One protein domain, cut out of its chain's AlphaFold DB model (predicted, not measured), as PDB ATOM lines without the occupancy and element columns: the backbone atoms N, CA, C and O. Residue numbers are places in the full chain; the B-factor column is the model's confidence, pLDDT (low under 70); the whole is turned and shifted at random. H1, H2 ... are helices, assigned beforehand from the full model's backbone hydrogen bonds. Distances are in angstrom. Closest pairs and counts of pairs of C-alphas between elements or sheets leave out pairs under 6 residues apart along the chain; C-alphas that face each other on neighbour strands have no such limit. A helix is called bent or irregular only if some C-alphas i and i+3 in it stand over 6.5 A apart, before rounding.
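Overview. This is residues 15 to 111 and 290 to 311 of the 311 residues of an uncharacterized protein of Candidatus Collierbacteria bacterium RIFOXYD1_FULL_40_9 (UniProt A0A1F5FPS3). The longest helix, H4, reaches out as an arm from a small body of crossed helices, in which H5 and H6 make the core, H1 and H3 pack on them, and the short H2 lies at the far end from the arm's tip. Beyond the end of H4 the link of residues 82 to 89 folds back toward the body and leads into H5, while H6, kinked, packs on H1 before the kink and on H4 after it. The printed part has 119 residues with six named helices, in the order H1, H2, H3, H4, H5, H6, and no named strand; the class is all helix, and the helices that touch are mostly crossed. The whole is only just loose, close to compact, with a radius of gyration of the C-alphas of 16.5 A, and its elongated outline spans 54 by 30 by 26 A.

Along the chain. Begin with H4, residues 56 to 81: find C-alpha 56 at (97.648, 131.826, 125.821) and follow the helix over 37.3 A to C-alpha 81 at (100.853, 147.325, 159.624). After it look for H5, residues 90 to 109, which is 28.8 A long from first to last C-alpha. Past the cut you find H6, residues 291 to 309, 24.2 A long, which ends with C-alpha 309 at (88.719, 138.319, 139.023). H6 is irregular: C-alphas 300 and 303 are 7.2 A apart, and there is a kink of 50 degrees near residue 301. Go back to the first printed residue for H1, residues 15 to 29, which begins with C-alpha 15 at (101.821, 125.168, 119.848) and is 22.2 A long. H2, residues 34 to 38, is 6.1 A long, and H3, residues 40 to 52, is 19.1 A long.

Arrangement. Look first at H5 and H6, the two hubs, which touch three helices each. They touch each other at a steep tilt of 55 degrees, opposite ways, and the closest C-alphas, of Arg 95 and Phe 298, are 6.4 A apart. H4 touches H6 with residues 56 to 64 alone, about perpendicular at 74 degrees; the closest C-alphas are those of Val 60 and Val 305, 5.8 A apart. H4 touches H5 with residues 63 to 67 alone, at a steep tilt of 63 degrees, opposite ways, and there the C-alphas of Leu 63 and Ile 94 come closest, at 6.5 A. Residues 292 to 297 of H6 touch H1 at a steep tilt of 56 degrees, opposite ways, with the C-alphas of Ile 26 and Glu 293 closest, at 5.1 A. H3 touches H5 only just about perpendicular, at 72 degrees; its closest pair is the C-alphas of Ile 49 and Glu 106, 5.6 A apart. H3 also touches H1, at a steep tilt of 42 degrees, opposite ways, with the C-alphas of Gln 19 and Glu 51 closest, at 6.3 A. H2 touches no helix; it is close to H3 but not clearly touching, with the C-alphas of Trp 36 and Leu 42 7.4 A apart. In H2, H4 and H5 each O i to N i+4 pair is within hydrogen-bond range; in H1 it is 9 of 11, in H3 8 of 9 and in H6 12 of 15.

Size, cuts and confidence. The two C-alphas farthest apart are those of Gln 38 and Gly 82, at 54.5 A. Residues 112 to 289 are not printed, and C-alphas 111 and 290 are 18.5 A apart across the cut. Of the links that are printed whole, H4 to H5 is short and the others are tight. The mean pLDDT of the printed part is 89.3; look for values under 70 at residues 15 to 20 and 310 to 311.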
ATOM      1  N   ASP A  15     100.626 124.479 119.345       46.50
ATOM      2  CA  ASP A  15     101.821 125.168 119.848       46.50
ATOM      3  C   ASP A  15     102.263 126.260 118.872       46.50
ATOM      4  O   ASP A  15     102.453 127.414 119.253       46.50
ATOM      5  N   LYS A  16     102.285 125.933 117.576       48.75
ATOM      6  CA  LYS A  16     102.607 126.895 116.510       48.75
ATOM      7  C   LYS A  16     101.507 127.940 116.290       48.75
ATOM      8  O   LYS A  16     101.785 128.996 115.729       48.75
ATOM      9  N   ARG A  17     100.258 127.666 116.685       53.16
ATOM     10  CA  ARG A  17      99.102 128.551 116.439       53.16
ATOM     11  C   ARG A  17      99.006 129.675 117.472       53.16
ATOM     12  O   ARG A  17      98.689 130.800 117.104       53.16
ATOM     13  N   SER A  18      99.327 129.385 118.735       52.66
ATOM     14  CA  SER A  18      99.315 130.375 119.824       52.66
ATOM     15  C   SER A  18     100.515 131.335 119.787       52.66
ATOM     16  O   SER A  18     100.323 132.537 119.947       52.66
ATOM     17  N   GLN A  19     101.725 130.858 119.471       54.16
ATOM     18  CA  GLN A  19     102.911 131.719 119.308       54.16
ATOM     19  C   GLN A  19     102.807 132.637 118.082       54.16
ATOM     20  O   GLN A  19     103.126 133.825 118.168       54.16
ATOM     21  N   ARG A  20     102.270 132.127 116.959       58.97
ATOM     22  CA  ARG A  20     101.898 132.972 115.809       58.97
ATOM     23  C   ARG A  20     100.918 134.072 116.223       58.97
ATOM     24  O   ARG A  20     101.078 135.204 115.788       58.97
ATOM     25  N   SER A  21      99.993 133.786 117.144       79.31
ATOM     26  CA  SER A  21      98.991 134.757 117.597       79.31
ATOM     27  C   SER A  21      99.601 136.018 118.220       79.31
ATOM     28  O   SER A  21      99.170 137.116 117.875       79.31
ATOM     29  N   TYR A  22     100.595 135.916 119.113       92.50
ATOM     30  CA  TYR A  22     101.156 137.111 119.768       92.50
ATOM     31  C   TYR A  22     102.010 137.962 118.837       92.50
ATOM     32  O   TYR A  22     101.875 139.186 118.842       92.50
ATOM     33  N   TYR A  23     102.829 137.333 117.995       93.12
ATOM     34  CA  TYR A  23     103.576 138.079 116.989       93.12
ATOM     35  C   TYR A  23     102.635 138.732 115.967       93.12
ATOM     36  O   TYR A  23     102.854 139.876 115.581       93.12
ATOM     37  N   ASP A  24     101.529 138.075 115.602       93.19
ATOM     38  CA  ASP A  24     100.496 138.672 114.750       93.19
ATOM     39  C   ASP A  24      99.830 139.885 115.422       93.19
ATOM     40  O   ASP A  24      99.521 140.868 114.745       93.19
ATOM     41  N   HIS A  25      99.613 139.858 116.744       94.00
ATOM     42  CA  HIS A  25      99.119 141.022 117.490       94.00
ATOM     43  C   HIS A  25     100.107 142.197 117.440       94.00
ATOM     44  O   HIS A  25      99.679 143.322 117.180       94.00
ATOM     45  N   ILE A  26     101.409 141.938 117.613       94.69
ATOM     46  CA  ILE A  26     102.475 142.945 117.468       94.69
ATOM     47  C   ILE A  26     102.526 143.487 116.041       94.69
ATOM     48  O   ILE A  26     102.479 144.696 115.830       94.69
ATOM     49  N   SER A  27     102.568 142.604 115.044       93.81
ATOM     50  CA  SER A  27     102.646 142.990 113.636       93.81
ATOM     51  C   SER A  27     101.454 143.859 113.221       93.81
ATOM     52  O   SER A  27     101.632 144.866 112.538       93.81
ATOM     53  N   LYS A  28     100.245 143.537 113.702       94.44
ATOM     54  CA  LYS A  28      99.051 144.372 113.501       94.44
ATOM     55  C   LYS A  28      99.158 145.725 114.202       94.44
ATOM     56  O   LYS A  28      98.756 146.727 113.616       94.44
ATOM     57  N   ALA A  29      99.687 145.770 115.426       94.44
ATOM     58  CA  ALA A  29      99.880 147.021 116.162       94.44
ATOM     59  C   ALA A  29     100.869 147.967 115.453       94.44
ATOM     60  O   ALA A  29     100.665 149.179 115.470       94.44
ATOM     61  N   ASN A  30     101.867 147.407 114.764       94.19
ATOM     62  CA  ASN A  30     102.894 148.145 114.022       94.19
ATOM     63  C   ASN A  30     102.630 148.253 112.511       94.19
ATOM     64  O   ASN A  30     103.523 148.621 111.746       94.19
ATOM     65  N   PHE A  31     101.416 147.946 112.038       92.12
ATOM     66  CA  PHE A  31     101.120 147.911 110.599       92.12
ATOM     67  C   PHE A  31     101.366 149.254 109.884       92.12
ATOM     68  O   PHE A  31     101.585 149.281 108.676       92.12
ATOM     69  N   PHE A  32     101.366 150.368 110.616       91.38
ATOM     70  CA  PHE A  32     101.653 151.701 110.082       91.38
ATOM     71  C   PHE A  32     102.934 152.322 110.655       91.38
ATOM     72  O   PHE A  32     103.076 153.540 110.605       91.38
ATOM     73  N   GLU A  33     103.849 151.524 111.216       93.06
ATOM     74  CA  GLU A  33     105.117 152.003 111.784       93.06
ATOM     75  C   GLU A  33     106.297 151.611 110.876       93.06
ATOM     76  O   GLU A  33     106.792 150.484 110.969       93.06
ATOM     77  N   PRO A  34     106.774 152.512 109.987       90.81
ATOM     78  CA  PRO A  34     107.835 152.187 109.033       90.81
ATOM     79  C   PRO A  34     109.142 151.772 109.709       90.81
ATOM     80  O   PRO A  34     109.822 150.877 109.217       90.81
ATOM     81  N   GLU A  35     109.468 152.391 110.847       89.69
ATOM     82  CA  GLU A  35     110.670 152.074 111.627       89.69
ATOM     83  C   GLU A  35     110.671 150.608 112.074       89.69
ATOM     84  O   GLU A  35     111.658 149.905 111.879       89.69
ATOM     85  N   TRP A  36     109.538 150.108 112.579       94.62
ATOM     86  CA  TRP A  36     109.405 148.700 112.957       94.62
ATOM     87  C   TRP A  36     109.455 147.775 111.735       94.62
ATOM     88  O   TRP A  36     110.140 146.755 111.760       94.62
ATOM     89  N   GLN A  37     108.770 148.138 110.645       92.12
ATOM     90  CA  GLN A  37     108.716 147.319 109.425       92.12
ATOM     91  C   GLN A  37     110.083 147.128 108.765       92.12
ATOM     92  O   GLN A  37     110.326 146.092 108.149       92.12
ATOM     93  N   GLN A  38     110.959 148.126 108.881       94.38
ATOM     94  CA  GLN A  38     112.299 148.109 108.300       94.38
ATOM     95  C   GLN A  38     113.339 147.469 109.234       94.38
ATOM     96  O   GLN A  38     114.386 147.021 108.760       94.38
ATOM     97  N   ASP A  39     113.062 147.373 110.537       95.25
ATOM     98  CA  ASP A  39     113.968 146.778 111.519       95.25
ATOM     99  C   ASP A  39     113.770 145.256 111.648       95.25
ATOM    100  O   ASP A  39     113.130 144.735 112.566       95.25
ATOM    101  N   ASN A  40     114.365 144.515 110.709       94.44
ATOM    102  CA  ASN A  40     114.349 143.048 110.729       94.44
ATOM    103  C   ASN A  40     115.014 142.465 111.989       94.44
ATOM    104  O   ASN A  40     114.616 141.400 112.457       94.44
ATOM    105  N   ALA A  41     116.024 143.137 112.552       92.12
ATOM    106  CA  ALA A  41     116.740 142.638 113.725       92.12
ATOM    107  C   ALA A  41     115.862 142.706 114.982       92.12
ATOM    108  O   ALA A  41     115.828 141.759 115.770       92.12
ATOM    109  N   LEU A  42     115.115 143.798 115.147       93.81
ATOM    110  CA  LEU A  42     114.107 143.950 116.190       93.81
ATOM    111  C   LEU A  42     112.984 142.920 116.050       93.81
ATOM    112  O   LEU A  42     112.613 142.292 117.039       93.81
ATOM    113  N   GLN A  43     112.475 142.715 114.836       95.12
ATOM    114  CA  GLN A  43     111.437 141.720 114.568       95.12
ATOM    115  C   GLN A  43     111.884 140.307 114.964       95.12
ATOM    116  O   GLN A  43     111.169 139.607 115.682       95.12
ATOM    117  N   GLU A  44     113.089 139.893 114.563       93.50
ATOM    118  CA  GLU A  44     113.650 138.593 114.953       93.50
ATOM    119  C   GLU A  44     113.892 138.491 116.464       93.50
ATOM    120  O   GLU A  44     113.601 137.461 117.075       93.50
ATOM    121  N   ARG A  45     114.350 139.575 117.100       92.38
ATOM    122  CA  ARG A  45     114.486 139.647 118.558       92.38
ATOM    123  C   ARG A  45     113.143 139.411 119.252       92.38
ATOM    124  O   ARG A  45     113.056 138.567 120.139       92.38
ATOM    125  N   GLN A  46     112.095 140.114 118.827       95.25
ATOM    126  CA  GLN A  46     110.747 139.967 119.377       95.25
ATOM    127  C   GLN A  46     110.205 138.546 119.186       95.25
ATOM    128  O   GLN A  46     109.648 137.992 120.131       95.25
ATOM    129  N   LYS A  47     110.411 137.921 118.016       94.69
ATOM    130  CA  LYS A  47     110.008 136.523 117.776       94.69
ATOM    131  C   LYS A  47     110.649 135.569 118.779       94.69
ATOM    132  O   LYS A  47     109.920 134.850 119.454       94.69
ATOM    133  N   LYS A  48     111.975 135.623 118.952       94.00
ATOM    134  CA  LYS A  48     112.697 134.756 119.904       94.00
ATOM    135  C   LYS A  48     112.214 134.926 121.345       94.00
ATOM    136  O   LYS A  48     112.156 133.961 122.096       94.00
ATOM    137  N   ILE A  49     111.854 136.149 121.740       95.00
ATOM    138  CA  ILE A  49     111.307 136.408 123.078       95.00
ATOM    139  C   ILE A  49     109.909 135.795 123.218       95.00
ATOM    140  O   ILE A  49     109.618 135.132 124.211       95.00
ATOM    141  N   LEU A  50     109.048 135.990 122.217       94.81
ATOM    142  CA  LEU A  50     107.681 135.466 122.216       94.81
ATOM    143  C   LEU A  50     107.613 133.938 122.092       94.81
ATOM    144  O   LEU A  50     106.642 133.347 122.555       94.81
ATOM    145  N   GLU A  51     108.631 133.291 121.526       93.12
ATOM    146  CA  GLU A  51     108.762 131.826 121.533       93.12
ATOM    147  C   GLU A  51     108.884 131.258 122.956       93.12
ATOM    148  O   GLU A  51     108.445 130.136 123.206       93.12
ATOM    149  N   LEU A  52     109.427 132.035 123.901       92.75
ATOM    150  CA  LEU A  52     109.524 131.651 125.312       92.75
ATOM    151  C   LEU A  52     108.305 132.064 126.144       92.75
ATOM    152  O   LEU A  52     108.162 131.619 127.285       92.75
ATOM    153  N   LEU A  53     107.439 132.928 125.610       94.56
ATOM    154  CA  LEU A  53     106.241 133.353 126.321       94.56
ATOM    155  C   LEU A  53     105.286 132.154 126.458       94.56
ATOM    156  O   LEU A  53     105.082 131.429 125.477       94.56
ATOM    157  N   PRO A  54     104.679 131.925 127.642       93.50
ATOM    158  CA  PRO A  54     103.714 130.848 127.802       93.50
ATOM    159  C   PRO A  54     102.581 130.956 126.781       93.50
ATOM    160  O   PRO A  54     102.193 132.050 126.357       93.50
ATOM    161  N   LYS A  55     102.010 129.806 126.417       91.31
ATOM    162  CA  LYS A  55     100.831 129.761 125.550       91.31
ATOM    163  C   LYS A  55      99.685 130.529 126.192       91.31
ATOM    164  O   LYS A  55      99.632 130.685 127.407       91.31
ATOM    165  N   HIS A  56      98.718 130.935 125.377       91.62
ATOM    166  CA  HIS A  56      97.648 131.826 125.821       91.62
ATOM    167  C   HIS A  56      96.893 131.358 127.065       91.62
ATOM    168  O   HIS A  56      96.754 132.131 128.009       91.62
ATOM    169  N   SER A  57      96.470 130.094 127.113       91.50
ATOM    170  CA  SER A  57      95.800 129.531 128.293       91.50
ATOM    171  C   SER A  57      96.678 129.577 129.545       91.50
ATOM    172  O   SER A  57      96.207 129.944 130.621       91.50
ATOM    173  N   ASP A  58      97.960 129.244 129.396       94.50
ATOM    174  CA  ASP A  58      98.916 129.159 130.499       94.50
ATOM    175  C   ASP A  58      99.310 130.552 130.995       94.50
ATOM    176  O   ASP A  58      99.423 130.769 132.199       94.50
ATOM    177  N   LEU A  59      99.453 131.519 130.082       95.06
ATOM    178  CA  LEU A  59      99.698 132.920 130.408       95.06
ATOM    179  C   LEU A  59      98.502 133.528 131.147       95.06
ATOM    180  O   LEU A  59      98.679 134.192 132.167       95.06
ATOM    181  N   VAL A  60      97.278 133.272 130.681       94.94
ATOM    182  CA  VAL A  60      96.055 133.715 131.366       94.94
ATOM    183  C   VAL A  60      95.987 133.132 132.781       94.94
ATOM    184  O   VAL A  60      95.713 133.864 133.732       94.94
ATOM    185  N   GLU A  61      96.262 131.839 132.942       95.12
ATOM    186  CA  GLU A  61      96.257 131.173 134.246       95.12
ATOM    187  C   GLU A  61      97.366 131.694 135.175       95.12
ATOM    188  O   GLU A  61      97.129 131.930 136.363       95.12
ATOM    189  N   TYR A  62      98.561 131.932 134.634       95.75
ATOM    190  CA  TYR A  62      99.668 132.563 135.345       95.75
ATOM    191  C   TYR A  62      99.272 133.942 135.886       95.75
ATOM    192  O   TYR A  62      99.387 134.189 137.086       95.75
ATOM    193  N   LEU A  63      98.735 134.812 135.026       96.31
ATOM    194  CA  LEU A  63      98.345 136.176 135.385       96.31
ATOM    195  C   LEU A  63      97.219 136.199 136.431       96.31
ATOM    196  O   LEU A  63      97.241 137.020 137.350       96.31
ATOM    197  N   LYS A  64      96.265 135.261 136.358       94.81
ATOM    198  CA  LYS A  64      95.227 135.086 137.391       94.81
ATOM    199  C   LYS A  64      95.831 134.738 138.748       94.81
ATOM    200  O   LYS A  64      95.519 135.391 139.745       94.81
ATOM    201  N   LYS A  65      96.705 133.727 138.786       93.94
ATOM    202  CA  LYS A  65      97.396 133.304 140.014       93.94
ATOM    203  C   LYS A  65      98.247 134.427 140.588       93.94
ATOM    204  O   LYS A  65      98.210 134.651 141.795       93.94
ATOM    205  N   PHE A  66      98.963 135.150 139.731       93.31
ATOM    206  CA  PHE A  66      99.749 136.308 140.128       93.31
ATOM    207  C   PHE A  66      98.883 137.362 140.825       93.31
ATOM    208  O   PHE A  66      99.169 137.726 141.965       93.31
ATOM    209  N   TYR A  67      97.784 137.793 140.196       93.94
ATOM    210  CA  TYR A  67      96.901 138.805 140.778       93.94
ATOM    211  C   TYR A  67      96.306 138.359 142.117       93.94
ATOM    212  O   TYR A  67      96.315 139.121 143.085       93.94
ATOM    213  N   ALA A  68      95.831 137.112 142.198       91.88
ATOM    214  CA  ALA A  68      95.286 136.556 143.433       91.88
ATOM    215  C   ALA A  68      96.331 136.552 144.560       91.88
ATOM    216  O   ALA A  68      96.035 136.982 145.675       91.88
ATOM    217  N   ASN A  69      97.563 136.124 144.268       89.69
ATOM    218  CA  ASN A  69      98.659 136.130 145.235       89.69
ATOM    219  C   ASN A  69      99.009 137.554 145.680       89.69
ATOM    220  O   ASN A  69      99.099 137.802 146.882       89.69
ATOM    221  N   HIS A  70      99.127 138.493 144.739       89.00
ATOM    222  CA  HIS A  70      99.440 139.890 145.035       89.00
ATOM    223  C   HIS A  70      98.372 140.533 145.933       89.00
ATOM    224  O   HIS A  70      98.690 141.177 146.931       89.00
ATOM    225  N   TYR A  71      97.093 140.275 145.658       90.50
ATOM    226  CA  TYR A  71      95.996 140.744 146.503       90.50
ATOM    227  C   TYR A  71      96.047 140.150 147.922       90.50
ATOM    228  O   TYR A  71      95.844 140.860 148.908       90.50
ATOM    229  N   GLN A  72      96.375 138.859 148.058       88.69
ATOM    230  CA  GLN A  72      96.552 138.234 149.375       88.69
ATOM    231  C   GLN A  72      97.749 138.808 150.144       88.69
ATOM    232  O   GLN A  72      97.682 138.950 151.369       88.69
ATOM    233  N   GLU A  73      98.841 139.143 149.459       85.69
ATOM    234  CA  GLU A  73      99.998 139.809 150.064       85.69
ATOM    235  C   GLU A  73      99.648 141.213 150.569       85.69
ATOM    236  O   GLU A  73      99.998 141.550 151.704       85.69
ATOM    237  N   GLU A  74      98.881 141.990 149.801       86.44
ATOM    238  CA  GLU A  74      98.381 143.301 150.229       86.44
ATOM    239  C   GLU A  74      97.483 143.192 151.470       86.44
ATOM    240  O   GLU A  74      97.678 143.930 152.437       86.44
ATOM    241  N   ILE A  75      96.581 142.203 151.528       88.38
ATOM    242  CA  ILE A  75      95.766 141.931 152.727       88.38
ATOM    243  C   ILE A  75      96.647 141.601 153.940       88.38
ATOM    244  O   ILE A  75      96.415 142.109 155.042       88.38
ATOM    245  N   LYS A  76      97.651 140.734 153.770       86.31
ATOM    246  CA  LYS A  76      98.574 140.354 154.854       86.31
ATOM    247  C   LYS A  76      99.381 141.558 155.343       86.31
ATOM    248  O   LYS A  76      99.532 141.736 156.553       86.31
ATOM    249  N   SER A  77      99.875 142.383 154.423       83.56
ATOM    250  CA  SER A  77     100.625 143.605 154.717       83.56
ATOM    251  C   SER A  77      99.763 144.621 155.472       83.56
ATOM    252  O   SER A  77     100.136 145.058 156.563       83.56
ATOM    253  N   ALA A  78      98.564 144.910 154.963       86.94
ATOM    254  CA  ALA A  78      97.582 145.800 155.576       86.94
ATOM    255  C   ALA A  78      97.275 145.398 157.029       86.94
ATOM    256  O   ALA A  78      97.428 146.208 157.946       86.94
ATOM    257  N   LYS A  79      96.976 144.112 157.266       87.19
ATOM    258  CA  LYS A  79      96.749 143.564 158.616       87.19
ATOM    259  C   LYS A  79      97.956 143.737 159.534       87.19
ATOM    260  O   LYS A  79      97.799 144.132 160.685       87.19
ATOM    261  N   LYS A  80      99.163 143.447 159.040       83.88
ATOM    262  CA  LYS A  80     100.398 143.514 159.835       83.88
ATOM    263  C   LYS A  80     100.763 144.941 160.246       83.88
ATOM    264  O   LYS A  80     101.306 145.133 161.329       83.88
ATOM    265  N   PHE A  81     100.489 145.924 159.391       84.25
ATOM    266  CA  PHE A  81     100.853 147.325 159.624       84.25
ATOM    267  C   PHE A  81      99.683 148.208 160.072       84.25
ATOM    268  O   PHE A  81      99.865 149.418 160.189       84.25
ATOM    269  N   GLY A  82      98.501 147.631 160.318       86.88
ATOM    270  CA  GLY A  82      97.309 148.377 160.732       86.88
ATOM    271  C   GLY A  82      96.844 149.392 159.686       86.88
ATOM    272  O   GLY A  82      96.415 150.485 160.041       86.88
ATOM    273  N   LYS A  83      96.990 149.061 158.399       87.44
ATOM    274  CA  LYS A  83      96.587 149.907 157.267       87.44
ATOM    275  C   LYS A  83      95.376 149.311 156.562       87.44
ATOM    276  O   LYS A  83      95.114 148.116 156.675       87.44
ATOM    277  N   GLU A  84      94.659 150.142 155.817       86.31
ATOM    278  CA  GLU A  84      93.623 149.667 154.904       86.31
ATOM    279  C   GLU A  84      94.246 148.944 153.706       86.31
ATOM    280  O   GLU A  84      95.367 149.246 153.289       86.31
ATOM    281  N   VAL A  85      93.510 147.975 153.157       85.25
ATOM    282  CA  VAL A  85      93.907 147.290 151.926       85.25
ATOM    283  C   VAL A  85      93.750 148.278 150.777       85.25
ATOM    284  O   VAL A  85      92.661 148.802 150.549       85.25
ATOM    285  N   HIS A  86      94.836 148.537 150.055       82.25
ATOM    286  CA  HIS A  86      94.785 149.401 148.885       82.25
ATOM    287  C   HIS A  86      93.892 148.788 147.800       82.25
ATOM    288  O   HIS A  86      93.936 147.583 147.546       82.25
ATOM    289  N   HIS A  87      93.095 149.627 147.137       83.12
ATOM    290  CA  HIS A  87      92.347 149.193 145.964       83.12
ATOM    291  C   HIS A  87      93.329 148.862 144.835       83.12
ATOM    292  O   HIS A  87      94.036 149.743 144.340       83.12
ATOM    293  N   LEU A  88      93.387 147.588 144.453       86.94
ATOM    294  CA  LEU A  88      94.179 147.136 143.318       86.94
ATOM    295  C   LEU A  88      93.353 147.268 142.044       86.94
ATOM    296  O   LEU A  88      92.284 146.675 141.934       86.94
ATOM    297  N   GLU A  89      93.873 148.013 141.075       91.38
ATOM    298  CA  GLU A  89      93.316 148.064 139.725       91.38
ATOM    299  C   GLU A  89      93.873 146.881 138.916       91.38
ATOM    300  O   GLU A  89      95.072 146.887 138.593       91.38
ATOM    301  N   PRO A  90      93.054 145.867 138.568       92.19
ATOM    302  CA  PRO A  90      93.541 144.663 137.904       92.19
ATOM    303  C   PRO A  90      94.282 144.963 136.608       92.19
ATOM    304  O   PRO A  90      95.318 144.356 136.353       92.19
ATOM    305  N   GLU A  91      93.802 145.912 135.795       94.38
ATOM    306  CA  GLU A  91      94.472 146.243 134.537       94.38
ATOM    307  C   GLU A  91      95.893 146.757 134.752       94.38
ATOM    308  O   GLU A  91      96.801 146.329 134.044       94.38
ATOM    309  N   LYS A  92      96.104 147.637 135.737       92.75
ATOM    310  CA  LYS A  92      97.435 148.189 136.021       92.75
ATOM    311  C   LYS A  92      98.386 147.111 136.529       92.75
ATOM    312  O   LYS A  92      99.518 147.040 136.060       92.75
ATOM    313  N   VAL A  93      97.919 146.269 137.453       93.19
ATOM    314  CA  VAL A  93      98.723 145.190 138.048       93.19
ATOM    315  C   VAL A  93      99.104 144.150 136.991       93.19
ATOM    316  O   VAL A  93     100.281 143.840 136.835       93.19
ATOM    317  N   ILE A  94      98.132 143.660 136.216       96.31
ATOM    318  CA  ILE A  94      98.364 142.635 135.190       96.31
ATOM    319  C   ILE A  94      99.227 143.162 134.044       96.31
ATOM    320  O   ILE A  94     100.078 142.437 133.536       96.31
ATOM    321  N   ARG A  95      99.032 144.418 133.629       96.81
ATOM    322  CA  ARG A  95      99.861 145.022 132.583       96.81
ATOM    323  C   ARG A  95     101.315 145.180 133.030       96.81
ATOM    324  O   ARG A  95     102.209 144.927 132.228       96.81
ATOM    325  N   GLY A  96     101.535 145.587 134.282       95.69
ATOM    326  CA  GLY A  96     102.871 145.655 134.876       95.69
ATOM    327  C   GLY A  96     103.554 144.289 134.871       95.69
ATOM    328  O   GLY A  96     104.635 144.155 134.307       95.69
ATOM    329  N   GLU A  97     102.863 143.266 135.375       96.44
ATOM    330  CA  GLU A  97     103.377 141.893 135.424       96.44
ATOM    331  C   GLU A  97     103.691 141.322 134.036       96.44
ATOM    332  O   GLU A  97     104.731 140.703 133.820       96.44
ATOM    333  N   LEU A  98     102.816 141.553 133.054       97.62
ATOM    334  CA  LEU A  98     103.064 141.119 131.682       97.62
ATOM    335  C   LEU A  98     104.338 141.760 131.113       97.62
ATOM    336  O   LEU A  98     105.105 141.095 130.417       97.62
ATOM    337  N   PHE A  99     104.577 143.039 131.406       98.12
ATOM    338  CA  PHE A  99     105.790 143.715 130.963       98.12
ATOM    339  C   PHE A  99     107.041 143.186 131.674       98.12
ATOM    340  O   PHE A  99     108.053 142.949 131.018       98.12
ATOM    341  N   GLU A 100     106.965 142.941 132.984       96.31
ATOM    342  CA  GLU A 100     108.036 142.299 133.757       96.31
ATOM    343  C   GLU A 100     108.396 140.921 133.182       96.31
ATOM    344  O   GLU A 100     109.577 140.628 132.973       96.31
ATOM    345  N   LEU A 101     107.392 140.110 132.831       96.19
ATOM    346  CA  LEU A 101     107.581 138.818 132.172       96.19
ATOM    347  C   LEU A 101     108.287 138.967 130.817       96.19
ATOM    348  O   LEU A 101     109.276 138.279 130.572       96.19
ATOM    349  N   LEU A 102     107.837 139.880 129.952       97.06
ATOM    350  CA  LEU A 102     108.470 140.115 128.646       97.06
ATOM    351  C   LEU A 102     109.931 140.559 128.785       97.06
ATOM    352  O   LEU A 102     110.795 140.053 128.072       97.06
ATOM    353  N   VAL A 103     110.223 141.455 129.729       96.06
ATOM    354  CA  VAL A 103     111.584 141.930 130.020       96.06
ATOM    355  C   VAL A 103     112.462 140.810 130.593       96.06
ATOM    356  O   VAL A 103     113.646 140.711 130.263       96.06
ATOM    357  N   MET A 104     111.895 139.922 131.412       92.81
ATOM    358  CA  MET A 104     112.599 138.737 131.898       92.81
ATOM    359  C   MET A 104     112.958 137.781 130.766       92.81
ATOM    360  O   MET A 104     114.102 137.329 130.711       92.81
ATOM    361  N   LEU A 105     112.021 137.496 129.863       93.50
ATOM    362  CA  LEU A 105     112.272 136.652 128.695       93.50
ATOM    363  C   LEU A 105     113.274 137.311 127.735       93.50
ATOM    364  O   LEU A 105     114.175 136.643 127.232       93.50
ATOM    365  N   GLU A 106     113.197 138.634 127.556       94.19
ATOM    366  CA  GLU A 106     114.199 139.411 126.820       94.19
ATOM    367  C   GLU A 106     115.599 139.199 127.403       94.19
ATOM    368  O   GLU A 106     116.516 138.863 126.659       94.19
ATOM    369  N   ASN A 107     115.748 139.286 128.727       90.00
ATOM    370  CA  ASN A 107     117.026 139.067 129.404       90.00
ATOM    371  C   ASN A 107     117.531 137.609 129.356       90.00
ATOM    372  O   ASN A 107     118.723 137.354 129.544       90.00
ATOM    373  N   GLN A 108     116.642 136.631 129.158       86.62
ATOM    374  CA  GLN A 108     117.037 135.227 129.004       86.62
ATOM    375  C   GLN A 108     117.727 134.987 127.660       86.62
ATOM    376  O   GLN A 108     118.713 134.251 127.607       86.62
ATOM    377  N   VAL A 109     117.235 135.627 126.599       86.25
ATOM    378  CA  VAL A 109     117.760 135.452 125.237       86.25
ATOM    379  C   VAL A 109     118.893 136.440 124.944       86.25
ATOM    380  O   VAL A 109     119.919 136.075 124.365       86.25
ATOM    381  N   PHE A 110     118.743 137.687 125.385       85.50
ATOM    382  CA  PHE A 110     119.646 138.795 125.092       85.50
ATOM    383  C   PHE A 110     120.186 139.382 126.385       85.50
ATOM    384  O   PHE A 110     119.438 139.639 127.322       85.50
ATOM    385  N   ASP A 111     121.493 139.629 126.459       81.12
ATOM    386  CA  ASP A 111     122.047 140.209 127.677       81.12
ATOM    387  C   ASP A 111     121.740 141.705 127.757       81.12
ATOM    388  O   ASP A 111     122.458 142.524 127.175       81.12
ATOM    389  N   SER A 290     107.433 148.114 122.446       96.88
ATOM    390  CA  SER A 290     106.802 149.431 122.600       96.88
ATOM    391  C   SER A 290     105.548 149.359 123.477       96.88
ATOM    392  O   SER A 290     105.015 148.281 123.756       96.88
ATOM    393  N   GLU A 291     105.036 150.517 123.895       96.44
ATOM    394  CA  GLU A 291     103.803 150.606 124.675       96.44
ATOM    395  C   GLU A 291     102.607 150.004 123.919       96.44
ATOM    396  O   GLU A 291     101.821 149.240 124.482       96.44
ATOM    397  N   LYS A 292     102.511 150.282 122.613       95.81
ATOM    398  CA  LYS A 292     101.443 149.756 121.748       95.81
ATOM    399  C   LYS A 292     101.507 148.240 121.590       95.81
ATOM    400  O   LYS A 292     100.467 147.585 121.540       95.81
ATOM    401  N   GLU A 293     102.711 147.684 121.502       97.38
ATOM    402  CA  GLU A 293     102.930 146.242 121.375       97.38
ATOM    403  C   GLU A 293     102.563 145.513 122.672       97.38
ATOM    404  O   GLU A 293     101.839 144.514 122.633       97.38
ATOM    405  N   LEU A 294     102.981 146.052 123.824       97.69
ATOM    406  CA  LEU A 294     102.563 145.563 125.139       97.69
ATOM    407  C   LEU A 294     101.035 145.594 125.272       97.69
ATOM    408  O   LEU A 294     100.424 144.603 125.675       97.69
ATOM    409  N   ASP A 295     100.407 146.706 124.887       96.94
ATOM    410  CA  ASP A 295      98.955 146.862 124.926       96.94
ATOM    411  C   ASP A 295      98.229 145.868 124.010       96.94
ATOM    412  O   ASP A 295      97.126 145.423 124.338       96.94
ATOM    413  N   ALA A 296      98.816 145.506 122.868       96.56
ATOM    414  CA  ALA A 296      98.240 144.531 121.949       96.56
ATOM    415  C   ALA A 296      98.192 143.126 122.569       96.56
ATOM    416  O   ALA A 296      97.146 142.474 122.523       96.56
ATOM    417  N   ILE A 297      99.283 142.688 123.208       96.56
ATOM    418  CA  ILE A 297      99.324 141.409 123.937       96.56
ATOM    419  C   ILE A 297      98.379 141.466 125.141       96.56
ATOM    420  O   ILE A 297      97.565 140.564 125.343       96.56
ATOM    421  N   PHE A 298      98.424 142.557 125.910       96.94
ATOM    422  CA  PHE A 298      97.565 142.761 127.073       96.94
ATOM    423  C   PHE A 298      96.074 142.663 126.715       96.94
ATOM    424  O   PHE A 298      95.322 141.952 127.379       96.94
ATOM    425  N   LYS A 299      95.635 143.317 125.631       95.75
ATOM    426  CA  LYS A 299      94.241 143.257 125.153       95.75
ATOM    427  C   LYS A 299      93.819 141.857 124.714       95.75
ATOM    428  O   LYS A 299      92.633 141.548 124.817       95.75
ATOM    429  N   ALA A 300      94.751 141.024 124.253       93.69
ATOM    430  CA  ALA A 300      94.455 139.641 123.908       93.69
ATOM    431  C   ALA A 300      94.140 138.804 125.160       93.69
ATOM    432  O   ALA A 300      93.185 138.034 125.148       93.69
ATOM    433  N   VAL A 301      94.886 138.983 126.257       94.38
ATOM    434  CA  VAL A 301      94.762 138.139 127.467       94.38
ATOM    435  C   VAL A 301      93.777 138.678 128.512       94.38
ATOM    436  O   VAL A 301      93.085 137.907 129.182       94.38
ATOM    437  N   MET A 302      93.674 140.002 128.663       95.00
ATOM    438  CA  MET A 302      92.957 140.627 129.780       95.00
ATOM    439  C   MET A 302      91.461 140.267 129.874       95.00
ATOM    440  O   MET A 302      90.979 140.077 130.995       95.00
ATOM    441  N   PRO A 303      90.694 140.136 128.770       93.88
ATOM    442  CA  PRO A 303      89.286 139.744 128.851       93.88
ATOM    443  C   PRO A 303      89.068 138.406 129.569       93.88
ATOM    444  O   PRO A 303      88.093 138.252 130.303       93.88
ATOM    445  N   GLU A 304      89.975 137.443 129.395       92.56
ATOM    446  CA  GLU A 304      89.887 136.128 130.038       92.56
ATOM    447  C   GLU A 304      90.380 136.139 131.484       92.56
ATOM    448  O   GLU A 304      89.826 135.427 132.324       92.56
ATOM    449  N   VAL A 305      91.366 136.984 131.796       92.38
ATOM    450  CA  VAL A 305      91.812 137.226 133.174       92.38
ATOM    451  C   VAL A 305      90.673 137.845 134.000       92.38
ATOM    452  O   VAL A 305      90.342 137.343 135.076       92.38
ATOM    453  N   LYS A 306      89.985 138.867 133.467       91.12
ATOM    454  CA  LYS A 306      88.883 139.568 134.155       91.12
ATOM    455  C   LYS A 306      87.687 138.686 134.500       91.12
ATOM    456  O   LYS A 306      87.102 138.879 135.562       91.12
ATOM    457  N   LYS A 307      87.327 137.724 133.638       87.44
ATOM    458  CA  LYS A 307      86.190 136.808 133.877       87.44
ATOM    459  C   LYS A 307      86.284 136.082 135.222       87.44
ATOM    460  O   LYS A 307      85.255 135.718 135.773       87.44
ATOM    461  N   THR A 308      87.500 135.875 135.724       70.62
ATOM    462  CA  THR A 308      87.758 135.171 136.984       70.62
ATOM    463  C   THR A 308      87.974 136.124 138.160       70.62
ATOM    464  O   THR A 308      87.621 135.772 139.272       70.62
ATOM    465  N   ILE A 309      88.508 137.333 137.941       77.81
ATOM    466  CA  ILE A 309      88.719 138.319 139.023       77.81
ATOM    467  C   ILE A 309      87.389 138.913 139.527       77.81
ATOM    468  O   ILE A 309      87.305 139.350 140.669       77.81
ATOM    469  N   ALA A 310      86.355 138.947 138.682       60.41
ATOM    470  CA  ALA A 310      85.026 139.451 139.041       60.41
ATOM    471  C   ALA A 310      84.134 138.431 139.791       60.41
ATOM    472  O   ALA A 310      82.972 138.741 140.054       60.41
ATOM    473  N   GLN A 311      84.650 137.233 140.085       48.56
ATOM    474  CA  GLN A 311      83.985 136.176 140.862       48.56
ATOM    475  C   GLN A 311      84.565 136.120 142.274       48.56
ATOM    476  O   GLN A 311      83.766 135.903 143.210       48.56
TER     477      GLN A 311